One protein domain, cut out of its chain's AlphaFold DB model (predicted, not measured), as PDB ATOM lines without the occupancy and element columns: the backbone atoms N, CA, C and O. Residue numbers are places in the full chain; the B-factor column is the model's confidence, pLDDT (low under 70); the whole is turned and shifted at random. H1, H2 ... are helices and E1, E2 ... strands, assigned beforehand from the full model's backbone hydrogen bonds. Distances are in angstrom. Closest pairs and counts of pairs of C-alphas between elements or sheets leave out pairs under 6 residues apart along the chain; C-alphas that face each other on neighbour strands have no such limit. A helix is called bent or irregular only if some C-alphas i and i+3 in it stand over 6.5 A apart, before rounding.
ATOM      1  N   ASP A 758     120.777  58.226 119.397       87.56
ATOM      2  CA  ASP A 758     119.840  58.930 120.265       87.56
ATOM      3  C   ASP A 758     120.542  59.869 121.259       87.56
ATOM      4  O   ASP A 758     120.043  60.963 121.484       87.56
ATOM      5  N   VAL A 759     121.702  59.490 121.810       91.00
ATOM      6  CA  VAL A 759     122.527  60.374 122.655       91.00
ATOM      7  C   VAL A 759     123.205  61.440 121.799       91.00
ATOM      8  O   VAL A 759     123.144  62.621 122.132       91.00
ATOM      9  N   MET A 760     123.818  61.035 120.684       91.25
ATOM     10  CA  MET A 760     124.573  61.939 119.814       91.25
ATOM     11  C   MET A 760     123.704  63.068 119.255       91.25
ATOM     12  O   MET A 760     124.084  64.227 119.361       91.25
ATOM     13  N   ASN A 761     122.495  62.753 118.782       92.50
ATOM     14  CA  ASN A 761     121.564  63.754 118.263       92.50
ATOM     15  C   ASN A 761     121.206  64.814 119.316       92.50
ATOM     16  O   ASN A 761     121.113  65.992 118.993       92.50
ATOM     17  N   VAL A 762     121.026  64.418 120.583       96.06
ATOM     18  CA  VAL A 762     120.726  65.373 121.667       96.06
ATOM     19  C   VAL A 762     121.919  66.271 121.954       96.06
ATOM     20  O   VAL A 762     121.742  67.472 122.157       96.06
ATOM     21  N   ILE A 763     123.121  65.698 121.965       95.81
ATOM     22  CA  ILE A 763     124.359  66.452 122.152       95.81
ATOM     23  C   ILE A 763     124.525  67.461 121.011       95.81
ATOM     24  O   ILE A 763     124.727  68.639 121.287       95.81
ATOM     25  N   ASP A 764     124.367  67.039 119.756       94.19
ATOM     26  CA  ASP A 764     124.509  67.911 118.589       94.19
ATOM     27  C   ASP A 764     123.467  69.032 118.570       94.19
ATOM     28  O   ASP A 764     123.835  70.196 118.416       94.19
ATOM     29  N   GLU A 765     122.185  68.714 118.792       96.19
ATOM     30  CA  GLU A 765     121.110  69.710 118.920       96.19
ATOM     31  C   GLU A 765     121.441  70.744 120.007       96.19
ATOM     32  O   GLU A 765     121.297  71.949 119.793       96.19
ATOM     33  N   THR A 766     121.923  70.277 121.163       97.31
ATOM     34  CA  THR A 766     122.230  71.142 122.309       97.31
ATOM     35  C   THR A 766     123.438  72.029 122.026       97.31
ATOM     36  O   THR A 766     123.344  73.242 122.202       97.31
ATOM     37  N   ILE A 767     124.551  71.466 121.548       97.19
ATOM     38  CA  ILE A 767     125.768  72.231 121.252       97.19
ATOM     39  C   ILE A 767     125.523  73.241 120.130       97.19
ATOM     40  O   ILE A 767     125.915  74.394 120.277       97.19
ATOM     41  N   ASN A 768     124.798  72.867 119.071       95.12
ATOM     42  CA  ASN A 768     124.433  73.803 118.004       95.12
ATOM     43  C   ASN A 768     123.566  74.958 118.529       95.12
ATOM     44  O   ASN A 768     123.731  76.096 118.102       95.12
ATOM     45  N   SER A 769     122.655  74.691 119.473       97.06
ATOM     46  CA  SER A 769     121.832  75.745 120.085       97.06
ATOM     47  C   SER A 769     122.612  76.672 121.026       97.06
ATOM     48  O   SER A 769     122.188  77.803 121.249       97.06
ATOM     49  N   LEU A 770     123.736  76.199 121.575       96.50
ATOM     50  CA  LEU A 770     124.581  76.930 122.523       96.50
ATOM     51  C   LEU A 770     125.772  77.628 121.864       96.50
ATOM     52  O   LEU A 770     126.462  78.378 122.545       96.50
ATOM     53  N   ASP A 771     126.017  77.395 120.576       96.69
ATOM     54  CA  ASP A 771     127.206  77.860 119.860       96.69
ATOM     55  C   ASP A 771     127.475  79.361 120.075       96.69
ATOM     56  O   ASP A 771     128.513  79.741 120.621       96.69
ATOM     57  N   ALA A 772     126.491  80.212 119.767       96.75
ATOM     58  CA  ALA A 772     126.620  81.663 119.909       96.75
ATOM     59  C   ALA A 772     126.873  82.108 121.362       96.75
ATOM     60  O   ALA A 772     127.684  83.002 121.603       96.75
ATOM     61  N   ASP A 773     126.214  81.462 122.327       97.50
ATOM     62  CA  ASP A 773     126.351  81.773 123.751       97.50
ATOM     63  C   ASP A 773     127.736  81.362 124.283       97.50
ATOM     64  O   ASP A 773     128.381  82.117 125.013       97.50
ATOM     65  N   LEU A 774     128.227  80.179 123.893       98.12
ATOM     66  CA  LEU A 774     129.569  79.702 124.240       98.12
ATOM     67  C   LEU A 774     130.646  80.558 123.570       98.12
ATOM     68  O   LEU A 774     131.684  80.831 124.172       98.12
ATOM     69  N   ARG A 775     130.393  81.021 122.344       97.88
ATOM     70  CA  ARG A 775     131.311  81.894 121.619       97.88
ATOM     71  C   ARG A 775     131.468  83.238 122.316       97.88
ATOM     72  O   ARG A 775     132.594  83.686 122.525       97.88
ATOM     73  N   ASP A 776     130.354  83.861 122.692       98.06
ATOM     74  CA  ASP A 776     130.343  85.116 123.445       98.06
ATOM     75  C   ASP A 776     131.061  84.966 124.795       98.06
ATOM     76  O   ASP A 776     131.898  85.797 125.153       98.06
ATOM     77  N   LEU A 777     130.815  83.864 125.510       97.69
ATOM     78  CA  LEU A 777     131.474  83.570 126.782       97.69
ATOM     79  C   LEU A 777     132.997  83.419 126.626       97.69
ATOM     80  O   LEU A 777     133.752  84.027 127.384       97.69
ATOM     81  N   SER A 778     133.453  82.676 125.611       98.31
ATOM     82  CA  SER A 778     134.881  82.506 125.304       98.31
ATOM     83  C   SER A 778     135.560  83.836 124.987       98.31
ATOM     84  O   SER A 778     136.644  84.110 125.499       98.31
ATOM     85  N   LEU A 779     134.913  84.693 124.189       98.19
ATOM     86  CA  LEU A 779     135.453  86.005 123.828       98.19
ATOM     87  C   LEU A 779     135.533  86.949 125.029       98.19
ATOM     88  O   LEU A 779     136.540  87.633 125.183       98.19
ATOM     89  N   LYS A 780     134.531  86.945 125.917       98.25
ATOM     90  CA  LYS A 780     134.557  87.750 127.148       98.25
ATOM     91  C   LYS A 780     135.722  87.377 128.060       98.25
ATOM     92  O   LYS A 780     136.374  88.290 128.560       98.25
ATOM     93  N   ILE A 781     135.974  86.078 128.248       98.19
ATOM     94  CA  ILE A 781     137.128  85.574 129.013       98.19
ATOM     95  C   ILE A 781     138.424  85.977 128.304       98.19
ATOM     96  O   ILE A 781     139.299  86.583 128.909       98.19
ATOM     97  N   HIS A 782     138.513  85.729 126.992       98.31
ATOM     98  CA  HIS A 782     139.689  86.065 126.185       98.31
ATOM     99  C   HIS A 782     140.067  87.554 126.252       98.31
ATOM    100  O   HIS A 782     141.246  87.881 126.375       98.31
ATOM    101  N   ASP A 783     139.068  88.443 126.214       97.38
ATOM    102  CA  ASP A 783     139.225  89.903 126.261       97.38
ATOM    103  C   ASP A 783     139.596  90.453 127.647       97.38
ATOM    104  O   ASP A 783     140.028  91.602 127.748       97.38
ATOM    105  N   HIS A 784     139.452  89.654 128.706       97.50
ATOM    106  CA  HIS A 784     139.761  90.039 130.084       97.50
ATOM    107  C   HIS A 784     140.736  89.032 130.709       97.50
ATOM    108  O   HIS A 784     140.352  88.291 131.614       97.50
ATOM    109  N   PRO A 785     141.995  88.978 130.231       96.56
ATOM    110  CA  PRO A 785     142.963  88.015 130.728       96.56
ATOM    111  C   PRO A 785     143.316  88.300 132.189       96.56
ATOM    112  O   PRO A 785     143.861  89.355 132.525       96.56
ATOM    113  N   GLU A 786     143.061  87.322 133.050       96.56
ATOM    114  CA  GLU A 786     143.329  87.392 134.482       96.56
ATOM    115  C   GLU A 786     144.275  86.263 134.899       96.56
ATOM    116  O   GLU A 786     144.044  85.097 134.601       96.56
ATOM    117  N   THR A 787     145.377  86.602 135.568       92.31
ATOM    118  CA  THR A 787     146.419  85.631 135.938       92.31
ATOM    119  C   THR A 787     146.015  84.754 137.121       92.31
ATOM    120  O   THR A 787     145.091  85.101 137.854       92.31
ATOM    121  N   ALA A 788     146.785  83.693 137.369       88.31
ATOM    122  CA  ALA A 788     146.654  82.776 138.504       88.31
ATOM    123  C   ALA A 788     146.111  83.412 139.807       88.31
ATOM    124  O   ALA A 788     146.700  84.352 140.355       88.31
ATOM    125  N   PHE A 789     144.995  82.868 140.304       92.62
ATOM    126  CA  PHE A 789     144.225  83.281 141.490       92.62
ATOM    127  C   PHE A 789     143.605  84.689 141.438       92.62
ATOM    128  O   PHE A 789     143.134  85.194 142.462       92.62
ATOM    129  N   LYS A 790     143.603  85.339 140.271       94.75
ATOM    130  CA  LYS A 790     143.015  86.669 140.041       94.75
ATOM    131  C   LYS A 790     141.904  86.657 138.987       94.75
ATOM    132  O   LYS A 790     141.486  87.724 138.561       94.75
ATOM    133  N   GLU A 791     141.426  85.479 138.597       95.88
ATOM    134  CA  GLU A 791     140.404  85.192 137.578       95.88
ATOM    135  C   GLU A 791     138.972  85.559 138.020       95.88
ATOM    136  O   GLU A 791     138.044  84.753 137.922       95.88
ATOM    137  N   PHE A 792     138.784  86.754 138.586       97.56
ATOM    138  CA  PHE A 792     137.517  87.196 139.171       97.56
ATOM    139  C   PHE A 792     136.432  87.448 138.123       97.56
ATOM    140  O   PHE A 792     135.297  87.003 138.296       97.56
ATOM    141  N   TYR A 793     136.764  88.128 137.029       97.94
ATOM    142  CA  TYR A 793     135.830  88.383 135.941       97.94
ATOM    143  C   TYR A 793     135.397  87.077 135.275       97.94
ATOM    144  O   TYR A 793     134.196  86.849 135.105       97.94
ATOM    145  N   ALA A 794     136.350  86.193 134.955       97.44
ATOM    146  CA  ALA A 794     136.040  84.883 134.388       97.44
ATOM    147  C   ALA A 794     135.175  84.037 135.345       97.44
ATOM    148  O   ALA A 794     134.169  83.463 134.918       97.44
ATOM    149  N   HIS A 795     135.503  84.016 136.643       98.25
ATOM    150  CA  HIS A 795     134.691  83.382 137.687       98.25
ATOM    151  C   HIS A 795     133.243  83.901 137.686       98.25
ATOM    152  O   HIS A 795     132.296  83.109 137.654       98.25
ATOM    153  N   ASP A 796     133.044  85.217 137.702       98.12
ATOM    154  CA  ASP A 796     131.714  85.813 137.837       98.12
ATOM    155  C   ASP A 796     130.824  85.513 136.626       98.12
ATOM    156  O   ASP A 796     129.671  85.100 136.785       98.12
ATOM    157  N   ILE A 797     131.355  85.638 135.405       98.00
ATOM    158  CA  ILE A 797     130.562  85.377 134.196       98.00
ATOM    159  C   ILE A 797     130.261  83.886 134.010       98.00
ATOM    160  O   ILE A 797     129.160  83.542 133.581       98.00
ATOM    161  N   LEU A 798     131.190  82.990 134.369       98.38
ATOM    162  CA  LEU A 798     130.974  81.543 134.290       98.38
ATOM    163  C   LEU A 798     129.954  81.075 135.335       98.38
ATOM    164  O   LEU A 798     129.041  80.309 135.017       98.38
ATOM    165  N   THR A 799     130.067  81.559 136.573       98.25
ATOM    166  CA  THR A 799     129.130  81.199 137.647       98.25
ATOM    167  C   THR A 799     127.721  81.712 137.373       98.25
ATOM    168  O   THR A 799     126.752  80.978 137.594       98.25
ATOM    169  N   GLU A 800     127.585  82.930 136.844       97.81
ATOM    170  CA  GLU A 800     126.289  83.473 136.440       97.81
ATOM    171  C   GLU A 800     125.706  82.716 135.243       97.81
ATOM    172  O   GLU A 800     124.531  82.335 135.270       97.81
ATOM    173  N   PHE A 801     126.530  82.400 134.236       98.12
ATOM    174  CA  PHE A 801     126.097  81.597 133.095       98.12
ATOM    175  C   PHE A 801     125.521  80.255 133.558       98.12
ATOM    176  O   PHE A 801     124.374  79.938 133.245       98.12
ATOM    177  N   MET A 802     126.255  79.498 134.377       98.38
ATOM    178  CA  MET A 802     125.805  78.188 134.857       98.38
ATOM    179  C   MET A 802     124.539  78.279 135.722       98.38
ATOM    180  O   MET A 802     123.628  77.456 135.574       98.38
ATOM    181  N   ARG A 803     124.428  79.306 136.576       97.88
ATOM    182  CA  ARG A 803     123.234  79.549 137.401       97.88
ATOM    183  C   ARG A 803     122.001  79.798 136.534       97.88
ATOM    184  O   ARG A 803     120.955  79.193 136.771       97.88
ATOM    185  N   SER A 804     122.137  80.616 135.488       96.38
ATOM    186  CA  SER A 804     121.047  80.914 134.547       96.38
ATOM    187  C   SER A 804     120.538  79.675 133.791       96.38
ATOM    188  O   SER A 804     119.393  79.644 133.339       96.38
ATOM    189  N   ARG A 805     121.358  78.619 133.695       96.06
ATOM    190  CA  ARG A 805     121.030  77.349 133.026       96.06
ATOM    191  C   ARG A 805     120.532  76.250 133.968       96.06
ATOM    192  O   ARG A 805     120.366  75.099 133.552       96.06
ATOM    193  N   GLY A 806     120.232  76.608 135.216       94.94
ATOM    194  CA  GLY A 806     119.589  75.725 136.188       94.94
ATOM    195  C   GLY A 806     120.547  74.815 136.958       94.94
ATOM    196  O   GLY A 806     120.087  73.848 137.562       94.94
ATOM    197  N   PHE A 807     121.852  75.105 136.953       98.25
ATOM    198  CA  PHE A 807     122.800  74.468 137.869       98.25
ATOM    199  C   PHE A 807     122.787  75.168 139.233       98.25
ATOM    200  O   PHE A 807     122.638  76.387 139.330       98.25
ATOM    201  N   SER A 808     122.993  74.398 140.300       98.12
ATOM    202  CA  SER A 808     123.263  74.940 141.631       98.12
ATOM    203  C   SER A 808     124.732  75.342 141.708       98.12
ATOM    204  O   SER A 808     125.609  74.479 141.699       98.12
ATOM    205  N   VAL A 809     125.010  76.645 141.759       98.44
ATOM    206  CA  VAL A 809     126.378  77.180 141.699       98.44
ATOM    207  C   VAL A 809     126.836  77.694 143.060       98.44
ATOM    208  O   VAL A 809     126.204  78.578 143.638       98.44
ATOM    209  N   THR A 810     127.969  77.177 143.532       98.00
ATOM    210  CA  THR A 810     128.695  77.654 144.712       98.00
ATOM    211  C   THR A 810     129.942  78.430 144.259       98.00
ATOM    212  O   THR A 810     130.909  77.791 143.832       98.00
ATOM    213  N   PRO A 811     129.937  79.775 144.313       96.94
ATOM    214  CA  PRO A 811     131.120  80.591 144.028       96.94
ATOM    215  C   PRO A 811     132.142  80.516 145.173       96.94
ATOM    216  O   PRO A 811     131.811  80.056 146.270       96.94
ATOM    217  N   HIS A 812     133.367  80.994 144.934       95.81
ATOM    218  CA  HIS A 812     134.453  81.070 145.928       95.81
ATOM    219  C   HIS A 812     134.688  79.744 146.681       95.81
ATOM    220  O   HIS A 812     134.760  79.670 147.917       95.81
ATOM    221  N   TYR A 813     134.717  78.649 145.927       95.12
ATOM    222  CA  TYR A 813     134.532  77.309 146.451       95.12
ATOM    223  C   TYR A 813     135.718  76.840 147.300       95.12
ATOM    224  O   TYR A 813     136.891  76.974 146.944       95.12
ATOM    225  N   THR A 814     135.403  76.256 148.458       91.38
ATOM    226  CA  THR A 814     136.356  75.751 149.463       91.38
ATOM    227  C   THR A 814     137.395  76.760 149.964       91.38
ATOM    228  O   THR A 814     138.393  76.347 150.540       91.38
ATOM    229  N   GLY A 815     137.178  78.068 149.790       87.50
ATOM    230  CA  GLY A 815     138.099  79.117 150.245       87.50
ATOM    231  C   GLY A 815     139.125  79.577 149.203       87.50
ATOM    232  O   GLY A 815     139.991  80.380 149.541       87.50
ATOM    233  N   LEU A 816     139.051  79.099 147.955       92.62
ATOM    234  CA  LEU A 816     139.719  79.744 146.817       92.62
ATOM    235  C   LEU A 816     138.779  80.797 146.230       92.62
ATOM    236  O   LEU A 816     137.639  80.485 145.902       92.62
ATOM    237  N   GLN A 817     139.256  82.035 146.097       95.56
ATOM    238  CA  GLN A 817     138.409  83.157 145.682       95.56
ATOM    239  C   GLN A 817     137.927  83.050 144.231       95.56
ATOM    240  O   GLN A 817     136.889  83.598 143.909       95.56
ATOM    241  N   THR A 818     138.625  82.332 143.362       96.06
ATOM    242  CA  THR A 818     138.260  82.228 141.939       96.06
ATOM    243  C   THR A 818     137.889  80.803 141.526       96.06
ATOM    244  O   THR A 818     137.522  80.564 140.380       96.06
ATOM    245  N   ALA A 819     137.884  79.852 142.469       97.31
ATOM    246  CA  ALA A 819     137.315  78.528 142.232       97.31
ATOM    247  C   ALA A 819     135.795  78.549 142.399       97.31
ATOM    248  O   ALA A 819     135.260  79.259 143.251       97.31
ATOM    249  N   TRP A 820     135.087  77.707 141.653       98.19
ATOM    250  CA  TRP A 820     133.635  77.577 141.773       98.19
ATOM    251  C   TRP A 820     133.170  76.160 141.446       98.19
ATOM    252  O   TRP A 820     133.862  75.405 140.767       98.19
ATOM    253  N   LYS A 821     131.989  75.787 141.945       98.31
ATOM    254  CA  LYS A 821     131.357  74.492 141.666       98.31
ATOM    255  C   LYS A 821     129.941  74.696 141.154       98.31
ATOM    256  O   LYS A 821     129.141  75.323 141.842       98.31
ATOM    257  N   ALA A 822     129.608  74.131 140.000       98.44
ATOM    258  CA  ALA A 822     128.240  74.014 139.509       98.44
ATOM    259  C   ALA A 822     127.802  72.551 139.535       98.44
ATOM    260  O   ALA A 822     128.452  71.693 138.942       98.44
ATOM    261  N   GLU A 823     126.690  72.263 140.206       97.88
ATOM    262  CA  GLU A 823     126.157  70.907 140.322       97.88
ATOM    263  C   GLU A 823     124.712  70.799 139.843       97.88
ATOM    264  O   GLU A 823     123.890  71.702 140.032       97.88
ATOM    265  N   TRP A 824     124.401  69.670 139.214       98.00
ATOM    266  CA  TRP A 824     123.058  69.337 138.760       98.00
ATOM    267  C   TRP A 824     122.869  67.818 138.754       98.00
ATOM    268  O   TRP A 824     123.808  67.082 138.456       98.00
ATOM    269  N   SER A 825     121.664  67.340 139.069       96.94
ATOM    270  CA  SER A 825     121.366  65.906 139.154       96.94
ATOM    271  C   SER A 825     120.039  65.557 138.497       96.94
ATOM    272  O   SER A 825     119.070  66.313 138.586       96.94
ATOM    273  N   TYR A 826     119.968  64.351 137.937       95.81
ATOM    274  CA  TYR A 826     118.745  63.755 137.413       95.81
ATOM    275  C   TYR A 826     118.426  62.438 138.124       95.81
ATOM    276  O   TYR A 826     119.286  61.570 138.263       95.81
ATOM    277  N   GLY A 827     117.169  62.254 138.534       90.50
ATOM    278  CA  GLY A 827     116.723  61.036 139.221       90.50
ATOM    279  C   GLY A 827     117.253  60.894 140.657       90.50
ATOM    280  O   GLY A 827     117.627  61.871 141.302       90.50
ATOM    281  N   LYS A 828     117.221  59.665 141.193       84.06
ATOM    282  CA  LYS A 828     117.792  59.305 142.504       84.06
ATOM    283  C   LYS A 828     118.839  58.204 142.311       84.06
ATOM    284  O   LYS A 828     118.509  57.167 141.742       84.06
ATOM    285  N   GLY A 829     120.051  58.408 142.826       81.62
ATOM    286  CA  GLY A 829     121.195  57.515 142.595       81.62
ATOM    287  C   GLY A 829     121.854  57.737 141.226       81.62
ATOM    288  O   GLY A 829     121.514  58.687 140.527       81.62
ATOM    289  N   GLY A 830     122.789  56.864 140.852       90.00
ATOM    290  CA  GLY A 830     123.607  57.009 139.641       90.00
ATOM    291  C   GLY A 830     125.024  57.499 139.945       90.00
ATOM    292  O   GLY A 830     125.358  57.739 141.105       90.00
ATOM    293  N   ARG A 831     125.852  57.592 138.902       96.00
ATOM    294  CA  ARG A 831     127.254  58.025 139.003       96.00
ATOM    295  C   ARG A 831     127.385  59.542 138.889       96.00
ATOM    296  O   ARG A 831     126.489  60.206 138.359       96.00
ATOM    297  N   THR A 832     128.511  60.071 139.342       97.94
ATOM    298  CA  THR A 832     128.861  61.488 139.236       97.94
ATOM    299  C   THR A 832     129.922  61.719 138.159       97.94
ATOM    300  O   THR A 832     131.054  61.250 138.282       97.94
ATOM    301  N   LEU A 833     129.572  62.493 137.130       97.94
ATOM    302  CA  LEU A 833     130.491  62.994 136.109       97.94
ATOM    303  C   LEU A 833     131.114  64.316 136.574       97.94
ATOM    304  O   LEU A 833     130.425  65.332 136.666       97.94
ATOM    305  N   GLY A 834     132.412  64.287 136.851       98.25
ATOM    306  CA  GLY A 834     133.238  65.461 137.100       98.25
ATOM    307  C   GLY A 834     133.754  66.083 135.806       98.25
ATOM    308  O   GLY A 834     134.133  65.374 134.875       98.25
ATOM    309  N   ILE A 835     133.788  67.409 135.753       98.50
ATOM    310  CA  ILE A 835     134.303  68.186 134.627       98.50
ATOM    311  C   ILE A 835     135.127  69.341 135.192       98.50
ATOM    312  O   ILE A 835     134.661  70.017 136.109       98.50
ATOM    313  N   ASN A 836     136.312  69.589 134.638       98.00
ATOM    314  CA  ASN A 836     137.134  70.740 135.011       98.00
ATOM    315  C   ASN A 836     137.144  71.797 133.899       98.00
ATOM    316  O   ASN A 836     137.148  71.465 132.714       98.00
ATOM    317  N   SER A 837     137.165  73.063 134.308       97.06
ATOM    318  CA  SER A 837     137.269  74.246 133.455       97.06
ATOM    319  C   SER A 837     138.331  75.175 134.030       97.06
ATOM    320  O   SER A 837     138.123  75.769 135.089       97.06
ATOM    321  N   GLU A 838     139.453  75.317 133.332       97.31
ATOM    322  CA  GLU A 838     140.478  76.324 133.632       97.31
ATOM    323  C   GLU A 838     140.098  77.676 133.041       97.31
ATOM    324  O   GLU A 838     139.361  77.736 132.058       97.31
ATOM    325  N   MET A 839     140.578  78.762 133.655       94.75
ATOM    326  CA  MET A 839     140.238  80.120 133.220       94.75
ATOM    327  C   MET A 839     141.326  81.171 133.464       94.75
ATOM    328  O   MET A 839     141.057  82.354 133.291       94.75
ATOM    329  N   ASP A 840     142.534  80.776 133.866       95.25
ATOM    330  CA  ASP A 840     143.650  81.695 134.082       95.25
ATOM    331  C   ASP A 840     144.398  82.056 132.796       95.25
ATOM    332  O   ASP A 840     144.372  81.348 131.790       95.25
ATOM    333  N   ALA A 841     145.036  83.220 132.818       93.88
ATOM    334  CA  ALA A 841     145.877  83.751 131.760       93.88
ATOM    335  C   ALA A 841     147.345  83.837 132.205       93.88
ATOM    336  O   ALA A 841     147.674  83.816 133.393       93.88
ATOM    337  N   LEU A 842     148.237  84.027 131.235       88.06
ATOM    338  CA  LEU A 842     149.667  84.198 131.471       88.06
ATOM    339  C   LEU A 842     150.041  85.687 131.614       88.06
ATOM    340  O   LEU A 842     149.563  86.518 130.826       88.06
ATOM    341  N   PRO A 843     150.927  86.055 132.567       84.94
ATOM    342  CA  PRO A 843     151.404  87.430 132.720       84.94
ATOM    343  C   PRO A 843     151.991  87.986 131.414       84.94
ATOM    344  O   PRO A 843     152.919  87.421 130.844       84.94
ATOM    345  N   GLY A 844     151.438  89.098 130.922       87.69
ATOM    346  CA  GLY A 844     151.912  89.782 129.710       87.69
ATOM    347  C   GLY A 844     151.566  89.112 128.372       87.69
ATOM    348  O   GLY A 844     151.759  89.740 127.334       87.69
ATOM    349  N   LEU A 845     151.023  87.887 128.374       89.94
ATOM    350  CA  LEU A 845     150.699  87.129 127.155       89.94
ATOM    351  C   LEU A 845     149.194  86.914 126.939       89.94
ATOM    352  O   LEU A 845     148.776  86.611 125.821       89.94
ATOM    353  N   GLY A 846     148.367  87.093 127.968       95.44
ATOM    354  CA  GLY A 846     146.934  86.799 127.892       95.44
ATOM    355  C   GLY A 846     146.664  85.293 127.906       95.44
ATOM    356  O   GLY A 846     147.437  84.529 128.483       95.44
ATOM    357  N   HIS A 847     145.577  84.839 127.274       96.19
ATOM    358  CA  HIS A 847     145.232  83.410 127.187       96.19
ATOM    359  C   HIS A 847     146.078  82.651 126.145       96.19
ATOM    360  O   HIS A 847     145.549  81.967 125.270       96.19
ATOM    361  N   ALA A 848     147.406  82.740 126.258       93.31
ATOM    362  CA  ALA A 848     148.365  82.073 125.372       93.31
ATOM    363  C   ALA A 848     148.422  80.547 125.555       93.31
ATOM    364  O   ALA A 848     149.103  79.869 124.792       93.31
ATOM    365  N   CYS A 849     147.704  80.002 126.535       93.62
ATOM    366  CA  CYS A 849     147.471  78.568 126.697       93.62
ATOM    367  C   CYS A 849     146.031  78.156 126.327       93.62
ATOM    368  O   CYS A 849     145.662  76.989 126.364       93.62
ATOM    369  N   GLY A 850     145.201  79.119 125.899       96.19
ATOM    370  CA  GLY A 850     143.845  78.873 125.412       96.19
ATOM    371  C   GLY A 850     142.823  78.500 126.491       96.19
ATOM    372  O   GLY A 850     141.803  77.890 126.168       96.19
ATOM    373  N   HIS A 851     143.038  78.882 127.755       97.56
ATOM    374  CA  HIS A 851     142.122  78.548 128.858       97.56
ATOM    375  C   HIS A 851     140.710  79.135 128.679       97.56
ATOM    376  O   HIS A 851     139.748  78.585 129.201       97.56
ATOM    377  N   ASN A 852     140.522  80.164 127.843       98.00
ATOM    378  CA  ASN A 852     139.185  80.600 127.427       98.00
ATOM    379  C   ASN A 852     138.396  79.486 126.699       98.00
ATOM    380  O   ASN A 852     137.190  79.354 126.903       98.00
ATOM    381  N   LEU A 853     139.069  78.658 125.886       98.25
ATOM    382  CA  LEU A 853     138.476  77.504 125.197       98.25
ATOM    383  C   LEU A 853     138.268  76.317 126.142       98.25
ATOM    384  O   LEU A 853     137.270  75.609 126.016       98.25
ATOM    385  N   ILE A 854     139.156  76.118 127.117       98.19
ATOM    386  CA  ILE A 854     138.979  75.106 128.169       98.19
ATOM    387  C   ILE A 854     137.745  75.438 129.018       98.19
ATOM    388  O   ILE A 854     136.879  74.579 129.215       98.19
ATOM    389  N   ALA A 855     137.615  76.698 129.448       98.06
ATOM    390  CA  ALA A 855     136.479  77.186 130.218       98.06
ATOM    391  C   ALA A 855     135.149  76.836 129.539       98.06
ATOM    392  O   ALA A 855     134.311  76.153 130.134       98.06
ATOM    393  N   ILE A 856     134.979  77.237 128.272       98.19
ATOM    394  CA  ILE A 856     133.735  76.975 127.539       98.19
ATOM    395  C   ILE A 856     133.548  75.503 127.174       98.19
ATOM    396  O   ILE A 856     132.408  75.065 127.033       98.19
ATOM    397  N   SER A 857     134.627  74.721 127.068       98.31
ATOM    398  CA  SER A 857     134.513  73.291 126.789       98.31
ATOM    399  C   SER A 857     133.880  72.555 127.963       98.31
ATOM    400  O   SER A 857     132.925  71.803 127.771       98.31
ATOM    401  N   GLY A 858     134.323  72.827 129.193       97.94
ATOM    402  CA  GLY A 858     133.698  72.230 130.375       97.94
ATOM    403  C   GLY A 858     132.235  72.657 130.556       97.94
ATOM    404  O   GLY A 858     131.378  71.815 130.843       97.94
ATOM    405  N   VAL A 859     131.910  73.927 130.277       98.56
ATOM    406  CA  VAL A 859     130.518  74.421 130.237       98.56
ATOM    407  C   VAL A 859     129.695  73.676 129.182       98.56
ATOM    408  O   VAL A 859     128.606  73.182 129.485       98.56
ATOM    409  N   GLY A 860     130.212  73.551 127.958       98.19
ATOM    410  CA  GLY A 860     129.553  72.849 126.858       98.19
ATOM    411  C   GLY A 860     129.275  71.383 127.189       98.19
ATOM    412  O   GLY A 860     128.153  70.914 126.992       98.19
ATOM    413  N   VAL A 861     130.254  70.685 127.777       98.50
ATOM    414  CA  VAL A 861     130.100  69.290 128.212       98.50
ATOM    415  C   VAL A 861     129.031  69.169 129.295       98.50
ATOM    416  O   VAL A 861     128.153  68.314 129.188       98.50
ATOM    417  N   ALA A 862     129.047  70.037 130.312       98.44
ATOM    418  CA  ALA A 862     128.058  70.003 131.387       98.44
ATOM    419  C   ALA A 862     126.633  70.231 130.858       98.44
ATOM    420  O   ALA A 862     125.700  69.519 131.236       98.44
ATOM    421  N   MET A 863     126.466  71.191 129.948       98.44
ATOM    422  CA  MET A 863     125.175  71.527 129.348       98.44
ATOM    423  C   MET A 863     124.635  70.416 128.442       98.44
ATOM    424  O   MET A 863     123.467  70.036 128.564       98.44
ATOM    425  N   ALA A 864     125.472  69.866 127.561       98.00
ATOM    426  CA  ALA A 864     125.068  68.787 126.667       98.00
ATOM    427  C   ALA A 864     124.825  67.473 127.425       98.00
ATOM    428  O   ALA A 864     123.858  66.765 127.129       98.00
ATOM    429  N   ALA A 865     125.623  67.177 128.458       97.81
ATOM    430  CA  ALA A 865     125.388  66.029 129.327       97.81
ATOM    431  C   ALA A 865     124.062  66.173 130.090       97.81
ATOM    432  O   ALA A 865     123.272  65.230 130.118       97.81
ATOM    433  N   LYS A 866     123.766  67.363 130.637       97.88
ATOM    434  CA  LYS A 866     122.478  67.657 131.284       97.88
ATOM    435  C   LYS A 866     121.309  67.378 130.338       97.88
ATOM    436  O   LYS A 866     120.397  66.639 130.704       97.88
ATOM    437  N   ALA A 867     121.356  67.902 129.113       97.75
ATOM    438  CA  ALA A 867     120.300  67.698 128.121       97.75
ATOM    439  C   ALA A 867     120.114  66.214 127.755       97.75
ATOM    440  O   ALA A 867     118.982  65.722 127.700       97.75
ATOM    441  N   ALA A 868     121.212  65.476 127.557       96.88
ATOM    442  CA  ALA A 868     121.170  64.042 127.288       96.88
ATOM    443  C   ALA A 868     120.573  63.255 128.467       96.88
ATOM    444  O   ALA A 868     119.705  62.405 128.259       96.88
ATOM    445  N   MET A 869     120.969  63.571 129.703       96.88
ATOM    446  CA  MET A 869     120.441  62.933 130.912       96.88
ATOM    447  C   MET A 869     118.945  63.200 131.110       96.88
ATOM    448  O   MET A 869     118.206  62.263 131.410       96.88
ATOM    449  N   GLU A 870     118.472  64.433 130.891       96.00
ATOM    450  CA  GLU A 870     117.043  64.783 130.973       96.00
ATOM    451  C   GLU A 870     116.222  64.054 129.899       96.00
ATOM    452  O   GLU A 870     115.217  63.406 130.209       96.00
ATOM    453  N   LYS A 871     116.658  64.125 128.632       96.00
ATOM    454  CA  LYS A 871     115.915  63.587 127.478       96.00
ATOM    455  C   LYS A 871     115.883  62.058 127.471       96.00
ATOM    456  O   LYS A 871     114.850  61.476 127.141       96.00
ATOM    457  N   LEU A 872     116.974  61.407 127.878       94.44
ATOM    458  CA  LEU A 872     117.112  59.944 127.886       94.44
ATOM    459  C   LEU A 872     116.888  59.315 129.265       94.44
ATOM    460  O   LEU A 872     116.935  58.096 129.409       94.44
ATOM    461  N   LYS A 873     116.581  60.140 130.269       94.94
ATOM    462  CA  LYS A 873     116.294  59.745 131.649       94.94
ATOM    463  C   LYS A 873     117.427  58.973 132.340       94.94
ATOM    464  O   LYS A 873     117.150  58.055 133.115       94.94
ATOM    465  N   ILE A 874     118.675  59.356 132.090       94.69
ATOM    466  CA  ILE A 874     119.871  58.713 132.658       94.69
ATOM    467  C   ILE A 874     120.095  59.258 134.081       94.69
ATOM    468  O   ILE A 874     120.348  60.457 134.226       94.69
ATOM    469  N   PRO A 875     119.975  58.436 135.144       95.31
ATOM    470  CA  PRO A 875     120.167  58.903 136.513       95.31
ATOM    471  C   PRO A 875     121.648  59.173 136.808       95.31
ATOM    472  O   PRO A 875     122.514  58.365 136.473       95.31
ATOM    473  N   GLY A 876     121.942  60.286 137.475       96.25
ATOM    474  CA  GLY A 876     123.307  60.652 137.852       96.25
ATOM    475  C   GLY A 876     123.446  62.110 138.275       96.25
ATOM    476  O   GLY A 876     122.458  62.847 138.356       96.25
ATOM    477  N   LYS A 877     124.689  62.523 138.523       97.75
ATOM    478  CA  LYS A 877     125.074  63.887 138.905       97.75
ATOM    479  C   LYS A 877     126.153  64.416 137.956       97.75
ATOM    480  O   LYS A 877     127.041  63.672 137.554       97.75
ATOM    481  N   ILE A 878     126.090  65.699 137.624       98.38
ATOM    482  CA  ILE A 878     127.143  66.443 136.928       98.38
ATOM    483  C   ILE A 878     127.732  67.438 137.916       98.38
ATOM    484  O   ILE A 878     126.990  68.141 138.609       98.38
ATOM    485  N   ILE A 879     129.059  67.510 137.960       98.50
ATOM    486  CA  ILE A 879     129.793  68.530 138.699       98.50
ATOM    487  C   ILE A 879     130.795  69.175 137.754       98.50
ATOM    488  O   ILE A 879     131.740  68.525 137.319       98.50
ATOM    489  N   LEU A 880     130.594  70.458 137.480       98.56
ATOM    490  CA  LEU A 880     131.556  71.298 136.783       98.56
ATOM    491  C   LEU A 880     132.325  72.135 137.806       98.56
ATOM    492  O   LEU A 880     131.717  72.854 138.603       98.56
ATOM    493  N   LEU A 881     133.649  72.034 137.783       98.31
ATOM    494  CA  LEU A 881     134.553  72.827 138.604       98.31
ATOM    495  C   LEU A 881     135.226  73.900 137.759       98.31
ATOM    496  O   LEU A 881     135.902  73.590 136.781       98.31
ATOM    497  N   GLY A 882     135.111  75.150 138.197       97.56
ATOM    498  CA  GLY A 882     136.061  76.186 137.821       97.56
ATOM    499  C   GLY A 882     137.338  76.016 138.623       97.56
ATOM    500  O   GLY A 882     137.323  76.190 139.845       97.56
ATOM    501  N   THR A 883     138.426  75.662 137.948       96.38
ATOM    502  CA  THR A 883     139.720  75.351 138.560       96.38
ATOM    503  C   THR A 883     140.753  76.442 138.248       96.38
ATOM    504  O   THR A 883     141.216  76.500 137.109       96.38
ATOM    505  N   PRO A 884     141.082  77.334 139.203       92.81
ATOM    506  CA  PRO A 884     141.962  78.478 138.957       92.81
ATOM    507  C   PRO A 884     143.441  78.088 138.936       92.81
ATOM    508  O   PRO A 884     143.813  77.034 139.451       92.81
ATOM    509  N   ALA A 885     144.271  79.008 138.446       87.38
ATOM    510  CA  ALA A 885     145.718  79.011 138.620       87.38
ATOM    511  C   ALA A 885     146.446  77.735 138.165       87.38
ATOM    512  O   ALA A 885     147.328  77.242 138.877       87.38
ATOM    513  N   GLU A 886     146.095  77.203 136.997       87.38
ATOM    514  CA  GLU A 886     146.797  76.046 136.452       87.38
ATOM    515  C   GLU A 886     148.251  76.359 136.089       87.38
ATOM    516  O   GLU A 886     149.146  75.564 136.365       87.38
ATOM    517  N   GLU A 887     148.514  77.555 135.562       80.00
ATOM    518  CA  GLU A 887     149.818  77.940 134.997       80.00
ATOM    519  C   GLU A 887     150.974  77.977 136.015       80.00
ATOM    520  O   GLU A 887     152.139  78.186 135.660       80.00
ATOM    521  N   GLY A 888     150.676  77.773 137.301       68.00
ATOM    522  CA  GLY A 888     151.686  77.664 138.353       68.00
ATOM    523  C   GLY A 888     151.172  77.732 139.792       68.00
ATOM    524  O   GLY A 888     151.982  77.661 140.711       68.00
ATOM    525  N   GLY A 889     149.863  77.888 140.025       74.00
ATOM    526  CA  GLY A 889     149.288  77.964 141.374       74.00
ATOM    527  C   GLY A 889     148.763  76.639 141.933       74.00
ATOM    528  O   GLY A 889     148.596  76.522 143.147       74.00
ATOM    529  N   GLY A 890     148.512  75.638 141.083       81.25
ATOM    530  CA  GLY A 890     148.094  74.302 141.512       81.25
ATOM    531  C   GLY A 890     146.672  74.257 142.081       81.25
ATOM    532  O   GLY A 890     146.415  73.580 143.084       81.25
ATOM    533  N   GLY A 891     145.733  75.015 141.504       87.88
ATOM    534  CA  GLY A 891     144.372  75.109 142.031       87.88
ATOM    535  C   GLY A 891     143.653  73.761 142.133       87.88
ATOM    536  O   GLY A 891     142.920  73.548 143.104       87.88
ATOM    537  N   LYS A 892     143.881  72.812 141.214       92.75
ATOM    538  CA  LYS A 892     143.276  71.470 141.293       92.75
ATOM    539  C   LYS A 892     143.931  70.629 142.374       92.75
ATOM    540  O   LYS A 892     143.207  69.874 143.020       92.75
ATOM    541  N   VAL A 893     145.229  70.805 142.647       86.19
ATOM    542  CA  VAL A 893     145.892  70.180 143.809       86.19
ATOM    543  C   VAL A 893     145.219  70.632 145.101       86.19
ATOM    544  O   VAL A 893     144.793  69.801 145.897       86.19
ATOM    545  N   ILE A 894     145.023  71.943 145.277       87.25
ATOM    546  CA  ILE A 894     144.382  72.499 146.477       87.25
ATOM    547  C   ILE A 894     142.946  71.973 146.627       87.25
ATOM    548  O   ILE A 894     142.519  71.604 147.723       87.25
ATOM    549  N   LEU A 895     142.180  71.921 145.533       91.00
ATOM    550  CA  LEU A 895     140.823  71.365 145.539       91.00
ATOM    551  C   LEU A 895     140.829  69.860 145.865       91.00
ATOM    552  O   LEU A 895     139.969  69.387 146.615       91.00
ATOM    553  N   LEU A 896     141.809  69.112 145.354       88.94
ATOM    554  CA  LEU A 896     141.996  67.692 145.642       88.94
ATOM    555  C   LEU A 896     142.316  67.436 147.114       88.94
ATOM    556  O   LEU A 896     141.639  66.622 147.745       88.94
ATOM    557  N   GLU A 897     143.248  68.188 147.694       84.62
ATOM    558  CA  GLU A 897     143.589  68.119 149.118       84.62
ATOM    559  C   GLU A 897     142.399  68.463 150.025       84.62
ATOM    560  O   GLU A 897     142.238  67.890 151.110       84.62
ATOM    561  N   ARG A 898     141.527  69.373 149.569       90.19
ATOM    562  CA  ARG A 898     140.271  69.749 150.242       90.19
ATOM    563  C   ARG A 898     139.136  68.744 150.013       90.19
ATOM    564  O   ARG A 898     138.030  68.952 150.509       90.19
ATOM    565  N   GLY A 899     139.404  67.640 149.314       89.44
ATOM    566  CA  GLY A 899     138.485  66.519 149.137       89.44
ATOM    567  C   GLY A 899     137.395  66.743 148.090       89.44
ATOM    568  O   GLY A 899     136.428  65.987 148.073       89.44
ATOM    569  N   VAL A 900     137.532  67.746 147.217       92.19
ATOM    570  CA  VAL A 900     136.489  68.132 146.249       92.19
ATOM    571  C   VAL A 900     136.166  67.016 145.253       92.19
ATOM    572  O   VAL A 900     135.004  66.818 144.912       92.19
ATOM    573  N   TYR A 901     137.164  66.244 144.826       95.06
ATOM    574  CA  TYR A 901     136.975  65.180 143.835       95.06
ATOM    575  C   TYR A 901     136.389  63.882 144.416       95.06
ATOM    576  O   TYR A 901     136.044  62.986 143.652       95.06
ATOM    577  N   LYS A 902     136.232  63.759 145.747       90.38
ATOM    578  CA  LYS A 902     135.736  62.524 146.391       90.38
ATOM    579  C   LYS A 902     134.312  62.148 145.968       90.38
ATOM    580  O   LYS A 902     133.960  60.976 146.017       90.38
ATOM    581  N   GLU A 903     133.490  63.128 145.587       89.50
ATOM    582  CA  GLU A 903     132.107  62.888 145.147       89.50
ATOM    583  C   GLU A 903     131.986  62.487 143.665       89.50
ATOM    584  O   GLU A 903     130.876  62.209 143.209       89.50
ATOM    585  N   MET A 904     133.097  62.457 142.917       96.19
ATOM    586  CA  MET A 904     133.137  62.162 141.483       96.19
ATOM    587  C   MET A 904     133.540  60.709 141.212       96.19
ATOM    588  O   MET A 904     134.453  60.177 141.838       96.19
ATOM    589  N   ASP A 905     132.897  60.081 140.229       95.81
ATOM    590  CA  ASP A 905     133.219  58.716 139.795       95.81
ATOM    591  C   ASP A 905     134.221  58.691 138.629       95.81
ATOM    592  O   ASP A 905     135.036  57.772 138.515       95.81
ATOM    593  N   ILE A 906     134.145  59.700 137.758       96.00
ATOM    594  CA  ILE A 906     135.034  59.941 136.615       96.00
ATOM    595  C   ILE A 906     135.202  61.454 136.427       96.00
ATOM    596  O   ILE A 906     134.256  62.196 136.693       96.00
ATOM    597  N   CYS A 907     136.363  61.920 135.962       97.19
ATOM    598  CA  CYS A 907     136.602  63.340 135.671       97.19
ATOM    599  C   CYS A 907     137.140  63.555 134.248       97.19
ATOM    600  O   CYS A 907     138.046  62.851 133.811       97.19
ATOM    601  N   ILE A 908     136.596  64.519 133.507       96.56
ATOM    602  CA  ILE A 908     137.016  64.806 132.127       96.56
ATOM    603  C   ILE A 908     137.311  66.291 131.915       96.56
ATOM    604  O   ILE A 908     136.674  67.159 132.507       96.56
ATOM    605  N   MET A 909     138.272  66.575 131.045       95.56
ATOM    606  CA  MET A 909     138.676  67.921 130.635       95.56
ATOM    607  C   MET A 909     139.327  67.841 129.241       95.56
ATOM    608  O   MET A 909     139.554  66.744 128.741       95.56
ATOM    609  N   CYS A 910     139.628  68.961 128.591       94.69
ATOM    610  CA  CYS A 910     140.467  69.001 127.393       94.69
ATOM    611  C   CYS A 910     141.331  70.260 127.348       94.69
ATOM    612  O   CYS A 910     141.019  71.235 128.027       94.69
ATOM    613  N   HIS A 911     142.335  70.255 126.472       95.44
ATOM    614  CA  HIS A 911     143.258  71.369 126.264       95.44
ATOM    615  C   HIS A 911     143.410  71.721 124.781       95.44
ATOM    616  O   HIS A 911     143.608  70.810 123.983       95.44
ATOM    617  N   PRO A 912     143.400  72.995 124.363       94.75
ATOM    618  CA  PRO A 912     143.793  73.357 123.004       94.75
ATOM    619  C   PRO A 912     145.320  73.271 122.824       94.75
ATOM    620  O   PRO A 912     146.086  73.727 123.671       94.75
ATOM    621  N   SER A 913     145.786  72.737 121.702       90.81
ATOM    622  CA  SER A 913     147.208  72.651 121.344       90.81
ATOM    623  C   SER A 913     147.422  73.018 119.871       90.81
ATOM    624  O   SER A 913     146.461  73.034 119.097       90.81
ATOM    625  N   PRO A 914     148.657  73.310 119.425       85.19
ATOM    626  CA  PRO A 914     148.974  73.246 118.005       85.19
ATOM    627  C   PRO A 914     148.815  71.802 117.510       85.19
ATOM    628  O   PRO A 914     148.956  70.845 118.276       85.19
ATOM    629  N   GLY A 915     148.510  71.641 116.228       78.94
ATOM    630  CA  GLY A 915     148.380  70.331 115.600       78.94
ATOM    631  C   GLY A 915     147.635  70.402 114.273       78.94
ATOM    632  O   GLY A 915     147.068  71.439 113.914       78.94
ATOM    633  N   ALA A 916     147.634  69.285 113.547       73.81
ATOM    634  CA  ALA A 916     146.878  69.169 112.307       73.81
ATOM    635  C   ALA A 916     145.361  69.282 112.579       73.81
ATOM    636  O   ALA A 916     144.897  68.873 113.650       73.81
ATOM    637  N   PRO A 917     144.563  69.812 111.636       70.56
ATOM    638  CA  PRO A 917     143.120  69.943 111.806       70.56
ATOM    639  C   PRO A 917     142.458  68.626 112.221       70.56
ATOM    640  O   PRO A 917     142.818  67.552 111.741       70.56
ATOM    641  N   HIS A 918     141.463  68.712 113.106       78.56
ATOM    642  CA  HIS A 918     140.683  67.560 113.583       78.56
ATOM    643  C   HIS A 918     141.494  66.477 114.314       78.56
ATOM    644  O   HIS A 918     141.016  65.352 114.473       78.56
ATOM    645  N   THR A 919     142.692  66.808 114.800       77.06
ATOM    646  CA  THR A 919     143.479  65.898 115.632       77.06
ATOM    647  C   THR A 919     143.207  66.110 117.116       77.06
ATOM    648  O   THR A 919     143.004  67.226 117.601       77.06
ATOM    649  N   VAL A 920     143.181  64.991 117.834       77.56
ATOM    650  CA  VAL A 920     143.080  64.921 119.289       77.56
ATOM    651  C   VAL A 920     144.141  63.936 119.753       77.56
ATOM    652  O   VAL A 920     144.243  62.840 119.200       77.56
ATOM    653  N   ALA A 921     144.911  64.300 120.771       77.31
ATOM    654  CA  ALA A 921     145.923  63.435 121.363       77.31
ATOM    655  C   ALA A 921     145.738  63.366 122.879       77.31
ATOM    656  O   ALA A 921     145.483  64.374 123.535       77.31
ATOM    657  N   CYS A 922     145.879  62.175 123.452       75.69
ATOM    658  CA  CYS A 922     145.898  61.972 124.897       75.69
ATOM    659  C   CYS A 922     147.226  61.298 125.249       75.69
ATOM    660  O   CYS A 922     147.455  60.160 124.843       75.69
ATOM    661  N   GLY A1050     147.057  66.121 136.215       86.31
ATOM    662  CA  GLY A1050     147.801  64.894 136.495       86.31
ATOM    663  C   GLY A1050     147.614  64.403 137.935       86.31
ATOM    664  O   GLY A1050     147.555  63.202 138.162       86.31
ATOM    665  N   ASN A1051     147.424  65.290 138.917       85.56
ATOM    666  CA  ASN A1051     147.137  64.891 140.298       85.56
ATOM    667  C   ASN A1051     145.746  64.252 140.431       85.56
ATOM    668  O   ASN A1051     145.561  63.305 141.197       85.56
ATOM    669  N   VAL A1052     144.770  64.735 139.659       89.56
ATOM    670  CA  VAL A1052     143.397  64.206 139.655       89.56
ATOM    671  C   VAL A1052     143.368  62.771 139.119       89.56
ATOM    672  O   VAL A1052     142.649  61.934 139.666       89.56
ATOM    673  N   THR A1053     144.202  62.442 138.123       88.19
ATOM    674  CA  THR A1053     144.276  61.084 137.545       88.19
ATOM    675  C   THR A1053     144.851  60.035 138.502       88.19
ATOM    676  O   THR A1053     144.695  58.846 138.242       88.19
ATOM    677  N   TYR A1054     145.458  60.435 139.629       83.12
ATOM    678  CA  TYR A1054     145.826  59.520 140.718       83.12
ATOM    679  C   TYR A1054     144.676  59.261 141.706       83.12
ATOM    680  O   TYR A1054     144.715  58.278 142.450       83.12
ATOM    681  N   ALA A1055     143.663  60.131 141.742       85.56
ATOM    682  CA  ALA A1055     142.566  60.061 142.705       85.56
ATOM    683  C   ALA A1055     141.337  59.314 142.166       85.56
ATOM    684  O   ALA A1055     140.672  58.600 142.921       85.56
ATOM    685  N   LEU A1056     141.044  59.449 140.871       92.12
ATOM    686  CA  LEU A1056     139.933  58.782 140.191       92.12
ATOM    687  C   LEU A1056     140.221  58.615 138.686       92.12
ATOM    688  O   LEU A1056     141.116  59.288 138.172       92.12
ATOM    689  N   PRO A1057     139.476  57.758 137.952       92.56
ATOM    690  CA  PRO A1057     139.595  57.689 136.501       92.56
ATOM    691  C   PRO A1057     139.357  59.069 135.896       92.56
ATOM    692  O   PRO A1057     138.295  59.666 136.093       92.56
ATOM    693  N   ALA A1058     140.346  59.572 135.168       92.06
ATOM    694  CA  ALA A1058     140.262  60.887 134.565       92.06
ATOM    695  C   ALA A1058     141.051  60.980 133.256       92.06
ATOM    696  O   ALA A1058     141.992  60.217 133.039       92.06
ATOM    697  N   MET A1059     140.653  61.904 132.379       90.25
ATOM    698  CA  MET A1059     141.327  62.155 131.100       90.25
ATOM    699  C   MET A1059     141.346  63.640 130.731       90.25
ATOM    700  O   MET A1059     140.386  64.364 130.990       90.25
ATOM    701  N   HIS A1060     142.436  64.045 130.080       88.31
ATOM    702  CA  HIS A1060     142.695  65.404 129.610       88.31
ATOM    703  C   HIS A1060     143.300  65.374 128.191       88.31
ATOM    704  O   HIS A1060     144.504  65.561 128.020       88.31
ATOM    705  N   PRO A1061     142.510  65.035 127.154       91.00
ATOM    706  CA  PRO A1061     142.958  65.110 125.769       91.00
ATOM    707  C   PRO A1061     143.292  66.542 125.336       91.00
ATOM    708  O   PRO A1061     142.547  67.485 125.603       91.00
ATOM    709  N   SER A1062     144.371  66.670 124.577       90.12
ATOM    710  CA  SER A1062     144.682  67.851 123.777       90.12
ATOM    711  C   SER A1062     143.949  67.813 122.432       90.12
ATOM    712  O   SER A1062     143.778  66.735 121.862       90.12
ATOM    713  N   PHE A1063     143.516  68.963 121.920       93.62
ATOM    714  CA  PHE A1063     142.884  69.104 120.611       93.62
ATOM    715  C   PHE A1063     143.507  70.234 119.804       93.62
ATOM    716  O   PHE A1063     143.796  71.305 120.335       93.62
ATOM    717  N   ALA A1064     143.676  70.009 118.506       91.50
ATOM    718  CA  ALA A1064     144.333  70.975 117.644       91.50
ATOM    719  C   ALA A1064     143.476  72.223 117.375       91.50
ATOM    720  O   ALA A1064     142.311  72.120 116.981       91.50
ATOM    721  N   ILE A1065     144.090  73.401 117.513       92.75
ATOM    722  CA  ILE A1065     143.566  74.691 117.045       92.75
ATOM    723  C   ILE A1065     144.514  75.309 116.001       92.75
ATOM    724  O   ILE A1065     145.707  74.985 115.984       92.75
ATOM    725  N   PRO A1066     144.028  76.198 115.114       85.62
ATOM    726  CA  PRO A1066     144.869  76.816 114.094       85.62
ATOM    727  C   PRO A1066     145.971  77.679 114.689       85.62
ATOM    728  O   PRO A1066     145.695  78.664 115.363       85.62
ATOM    729  N   THR A1067     147.219  77.341 114.386       84.75
ATOM    730  CA  THR A1067     148.409  78.079 114.822       84.75
ATOM    731  C   THR A1067     149.302  78.382 113.621       84.75
ATOM    732  O   THR A1067     149.169  77.768 112.565       84.75
ATOM    733  N   VAL A1068     150.174  79.378 113.760       79.56
ATOM    734  CA  VAL A1068     151.204  79.720 112.763       79.56
ATOM    735  C   VAL A1068     152.518  79.008 113.109       79.56
ATOM    736  O   VAL A1068     152.669  78.576 114.256       79.56
ATOM    737  N   PRO A1069     153.489  78.900 112.180       73.56
ATOM    738  CA  PRO A1069     154.801  78.339 112.503       73.56
ATOM    739  C   PRO A1069     155.418  79.074 113.697       73.56
ATOM    740  O   PRO A1069     155.377  80.304 113.747       73.56
ATOM    741  N   ASN A1070     155.955  78.332 114.668       71.25
ATOM    742  CA  ASN A1070     156.473  78.856 115.943       71.25
ATOM    743  C   ASN A1070     155.439  79.577 116.838       71.25
ATOM    744  O   ASN A1070     155.817  80.221 117.811       71.25
ATOM    745  N   GLY A1071     154.139  79.460 116.545       80.06
ATOM    746  CA  GLY A1071     153.035  80.073 117.292       80.06
ATOM    747  C   GLY A1071     152.300  79.116 118.236       80.06
ATOM    748  O   GLY A1071     151.081  79.220 118.370       80.06
ATOM    749  N   GLY A1072     153.010  78.150 118.831       84.94
ATOM    750  CA  GLY A1072     152.457  77.171 119.780       84.94
ATOM    751  C   GLY A1072     152.093  77.778 121.142       84.94
ATOM    752  O   GLY A1072     152.237  78.984 121.341       84.94
ATOM    753  N   ASN A1073     151.615  76.956 122.086       90.00
ATOM    754  CA  ASN A1073     151.241  77.405 123.435       90.00
ATOM    755  C   ASN A1073     152.316  78.318 124.059       90.00
ATOM    756  O   ASN A1073     153.515  78.120 123.875       90.00
ATOM    757  N   HIS A1074     151.859  79.310 124.822       90.75
ATOM    758  CA  HIS A1074     152.665  80.316 125.524       90.75
ATOM    759  C   HIS A1074     153.358  81.323 124.588       90.75
ATOM    760  O   HIS A1074     154.362  81.935 124.947       90.75
ATOM    761  N   THR A1075     152.785  81.550 123.405       89.31
ATOM    762  CA  THR A1075     153.167  82.631 122.484       89.31
ATOM    763  C   THR A1075     152.030  83.641 122.325       89.31
ATOM    764  O   THR A1075     150.855  83.320 122.525       89.31
ATOM    765  N   ALA A1076     152.352  84.876 121.927       91.75
ATOM    766  CA  ALA A1076     151.330  85.880 121.619       91.75
ATOM    767  C   ALA A1076     150.443  85.443 120.433       91.75
ATOM    768  O   ALA A1076     149.277  85.824 120.320       91.75
ATOM    769  N   GLU A1077     150.998  84.624 119.550       93.56
ATOM    770  CA  GLU A1077     150.371  84.027 118.381       93.56
ATOM    771  C   GLU A1077     149.299  83.025 118.804       93.56
ATOM    772  O   GLU A1077     148.193  83.064 118.262       93.56
ATOM    773  N   PHE A1078     149.562  82.215 119.831       95.38
ATOM    774  CA  PHE A1078     148.563  81.302 120.379       95.38
ATOM    775  C   PHE A1078     147.417  82.041 121.074       95.38
ATOM    776  O   PHE A1078     146.262  81.645 120.935       95.38
ATOM    777  N   THR A1079     147.689  83.175 121.732       96.56
ATOM    778  CA  THR A1079     146.617  84.054 122.233       96.56
ATOM    779  C   THR A1079     145.710  84.499 121.094       96.56
ATOM    780  O   THR A1079     144.488  84.447 121.224       96.56
ATOM    781  N   LYS A1080     146.271  84.903 119.949       96.12
ATOM    782  CA  LYS A1080     145.472  85.278 118.770       96.12
ATOM    783  C   LYS A1080     144.700  84.069 118.223       96.12
ATOM    784  O   LYS A1080     143.517  84.206 117.915       96.12
ATOM    785  N   ALA A1081     145.332  82.897 118.155       95.81
ATOM    786  CA  ALA A1081     144.731  81.646 117.693       95.81
ATOM    787  C   ALA A1081     143.527  81.211 118.539       95.81
ATOM    788  O   ALA A1081     142.454  80.952 117.991       95.81
ATOM    789  N   ALA A1082     143.667  81.207 119.867       96.88
ATOM    790  CA  ALA A1082     142.629  80.796 120.816       96.88
ATOM    791  C   ALA A1082     141.382  81.699 120.794       96.88
ATOM    792  O   ALA A1082     140.328  81.336 121.321       96.88
ATOM    793  N   ARG A1083     141.481  82.872 120.155       97.44
ATOM    794  CA  ARG A1083     140.355  83.769 119.889       97.44
ATOM    795  C   ARG A1083     139.568  83.387 118.641       97.44
ATOM    796  O   ARG A1083     138.431  83.826 118.507       97.44
ATOM    797  N   THR A1084     140.135  82.661 117.686       97.25
ATOM    798  CA  THR A1084     139.546  82.519 116.343       97.25
ATOM    799  C   THR A1084     138.228  81.726 116.340       97.25
ATOM    800  O   THR A1084     138.013  80.893 117.223       97.25
ATOM    801  N   PRO A1085     137.320  81.967 115.372       96.31
ATOM    802  CA  PRO A1085     136.141  81.119 115.167       96.31
ATOM    803  C   PRO A1085     136.507  79.647 114.942       96.31
ATOM    804  O   PRO A1085     135.893  78.767 115.519       96.31
ATOM    805  N   GLN A1086     137.579  79.382 114.200       94.81
ATOM    806  CA  GLN A1086     138.045  78.027 113.907       94.81
ATOM    807  C   GLN A1086     138.497  77.277 115.171       94.81
ATOM    808  O   GLN A1086     138.215  76.091 115.324       94.81
ATOM    809  N   ALA A1087     139.172  77.959 116.103       95.94
ATOM    810  CA  ALA A1087     139.531  77.368 117.393       95.94
ATOM    811  C   ALA A1087     138.293  77.083 118.263       95.94
ATOM    812  O   ALA A1087     138.256  76.090 118.988       95.94
ATOM    813  N   HIS A1088     137.264  77.930 118.160       97.44
ATOM    814  CA  HIS A1088     135.968  77.701 118.799       97.44
ATOM    815  C   HIS A1088     135.248  76.484 118.202       97.44
ATOM    816  O   HIS A1088     134.816  75.614 118.954       97.44
ATOM    817  N   ASP A1089     135.211  76.349 116.876       94.88
ATOM    818  CA  ASP A1089     134.617  75.190 116.197       94.88
ATOM    819  C   ASP A1089     135.315  73.880 116.598       94.88
ATOM    820  O   ASP A1089     134.658  72.872 116.885       94.88
ATOM    821  N   ALA A1090     136.649  73.905 116.693       94.31
ATOM    822  CA  ALA A1090     137.442  72.778 117.178       94.31
ATOM    823  C   ALA A1090     137.096  72.413 118.633       94.31
ATOM    824  O   ALA A1090     136.888  71.235 118.938       94.31
ATOM    825  N   ALA A1091     136.948  73.411 119.512       96.56
ATOM    826  CA  ALA A1091     136.512  73.192 120.890       96.56
ATOM    827  C   ALA A1091     135.119  72.540 120.935       96.56
ATOM    828  O   ALA A1091     134.926  71.535 121.621       96.56
ATOM    829  N   LEU A1092     134.159  73.021 120.136       96.56
ATOM    830  CA  LEU A1092     132.820  72.427 120.074       96.56
ATOM    831  C   LEU A1092     132.831  70.984 119.543       96.56
ATOM    832  O   LEU A1092     132.013  70.163 119.970       96.56
ATOM    833  N   ALA A1093     133.724  70.638 118.613       93.31
ATOM    834  CA  ALA A1093     133.867  69.262 118.135       93.31
ATOM    835  C   ALA A1093     134.332  68.323 119.263       93.31
ATOM    836  O   ALA A1093     133.766  67.245 119.462       93.31
ATOM    837  N   VAL A1094     135.306  68.760 120.059       93.94
ATOM    838  CA  VAL A1094     135.856  67.985 121.182       93.94
ATOM    839  C   VAL A1094     134.850  67.867 122.322       93.94
ATOM    840  O   VAL A1094     134.696  66.784 122.890       93.94
ATOM    841  N   VAL A1095     134.081  68.927 122.593       97.06
ATOM    842  CA  VAL A1095     132.969  68.912 123.554       97.06
ATOM    843  C   VAL A1095     131.986  67.780 123.257       97.06
ATOM    844  O   VAL A1095     131.555  67.091 124.183       97.06
ATOM    845  N   ARG A1096     131.658  67.521 121.985       94.81
ATOM    846  CA  ARG A1096     130.759  66.413 121.610       94.81
ATOM    847  C   ARG A1096     131.347  65.056 121.993       94.81
ATOM    848  O   ARG A1096     130.667  64.246 122.624       94.81
ATOM    849  N   GLY A1097     132.620  64.826 121.666       92.56
ATOM    850  CA  GLY A1097     133.328  63.584 121.993       92.56
ATOM    851  C   GLY A1097     133.478  63.355 123.502       92.56
ATOM    852  O   GLY A1097     133.223  62.251 123.996       92.56
ATOM    853  N   LEU A1098     133.809  64.406 124.255       95.06
ATOM    854  CA  LEU A1098     133.883  64.362 125.717       95.06
ATOM    855  C   LEU A1098     132.516  64.096 126.350       95.06
ATOM    856  O   LEU A1098     132.405  63.247 127.234       95.06
ATOM    857  N   THR A1099     131.464  64.755 125.861       96.81
ATOM    858  CA  THR A1099     130.101  64.558 126.370       96.81
ATOM    859  C   THR A1099     129.635  63.126 126.152       96.81
ATOM    860  O   THR A1099     129.118  62.503 127.078       96.81
ATOM    861  N   LEU A1100     129.866  62.558 124.964       93.62
ATOM    862  CA  LEU A1100     129.563  61.150 124.696       93.62
ATOM    863  C   LEU A1100     130.298  60.209 125.650       93.62
ATOM    864  O   LEU A1100     129.707  59.256 126.156       93.62
ATOM    865  N   THR A1101     131.576  60.482 125.906       92.62
ATOM    866  CA  THR A1101     132.402  59.676 126.810       92.62
ATOM    867  C   THR A1101     131.884  59.757 128.248       92.62
ATOM    868  O   THR A1101     131.708  58.724 128.898       92.62
ATOM    869  N   GLY A1102     131.545  60.962 128.717       94.69
ATOM    870  CA  GLY A1102     130.943  61.190 130.030       94.69
ATOM    871  C   GLY A1102     129.584  60.505 130.182       94.69
ATOM    872  O   GLY A1102     129.370  59.772 131.145       94.69
TER     873      GLY A1102
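AT A GLANCE: This is residues 758 to 922 and 1050 to 1102 of the 1145 residues of the protein "M20_dimer domain-containing protein" of Phellinidium pouzarii (UniProt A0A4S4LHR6). What is the main picture? A twisted five-stranded sheet has H2, H3 and H7 over one face, and the bent helix H1 packs on these three helices on their side away from the sheet. Little H5 covers part of the opposite face, and a small strand pair, E6 and E7, packs on H3 and H7. What are the parts? There are 218 residues printed, with seven named helices and seven named strands in the order H1 H2 E1 E2 E3 H3 E4 H4 H5 E5 E6 E7 H6 H7; the large sheet, E1 E2 E4 E3 E5, is mixed, and so is the class. The whole is compact, with a radius of gyration of the C-alphas of 15.9 A and spans of 50 by 38 by 32 A.

HOW THE PARTS SIT: Where does the first helix sit? H1, residues 758 to 783, is the hub and one helix by its hydrogen bonds, but bent: C-alphas 769 and 772 are 7.6 A apart, with arms H1a, 758 to 769, and H1b, 772 to 783. H1b and H2, residues 792 to 804, form a helical hairpin, closest at the C-alphas of Ile 781 and Ala 794, 5.5 A; with H3, residues 851 to 872, they make a bundle, helices side by side. H1a touches H3 at a steep tilt of 48 degrees, closest at the C-alphas of Ile 763 and Ala 864, 5.1 A. How do strands pair? Within hydrogen-bond range are N 808 and O 823, 2.9 A, in the hairpin of E1, residues 808 to 810, and E2, residues 820 to 826, and N 822 and O 880, 2.8 A, between E2 and antiparallel E4, residues 876 to 883. E3, residues 831 to 838, is parallel to E4, with N 833 and O 877 at 2.8 A, and to E5, residues 906 to 908, with N 834 and O 906 at 2.8 A. E6, residues 911 to 913, and E7, residues 1062 to 1064, are parallel, with N 913 and O 1063 at 2.8 A. What is on the sheet? H2, H3 and H7, residues 1085 to 1102, are on the same face, H3 at a height of 8.8 A; E3, H3 and E4 are a strand-helix-strand unit, two parallel neighbours joined through a helix, with a right-handed crossover. H5, residues 900 to 903, only just irregular with C-alphas 900 and 903 6.9 A apart, is on the opposite face, and H4, residues 891 to 897, only grazes the sheet; E4, H4, H5 and E5 are a split unit, E3 between its strands, also right-handed. H6, residues 1076 to 1082, is close to but not clearly touching H7, closest at the C-alphas of Ala 1081 and Ala 1087, 6.7 A. Are the helix backbones regularly paired? Each O i to N i+4 pair is within hydrogen-bond range in H1b, H2, H3, H4, H6 and H7, and 7 of 8 in H1a; H5 is too short for one.

IN THESE COORDINATES: Where are the ends? C-alpha 758 is at (119.840, 58.930, 120.265), and H7 ends at C-alpha 1102, (130.943, 61.190, 130.030). Which elements are long? H3 spans 31.2 A, H7 25.4 A, E3 23.2 A and E4 22.0 A.

THE WHOLE: How large is it? The two C-alphas farthest apart, of Lys 828 and Pro 1069, are 51.3 A apart. Where is the cut? Residues 923 to 1049 are not printed, and C-alphas 922 and 1050 are 12.1 A apart. What of links and confidence? The links E3 to H3 and E7 to H6 are long; mean pLDDT of the printed part is 93.2, with Gly 888 under 70.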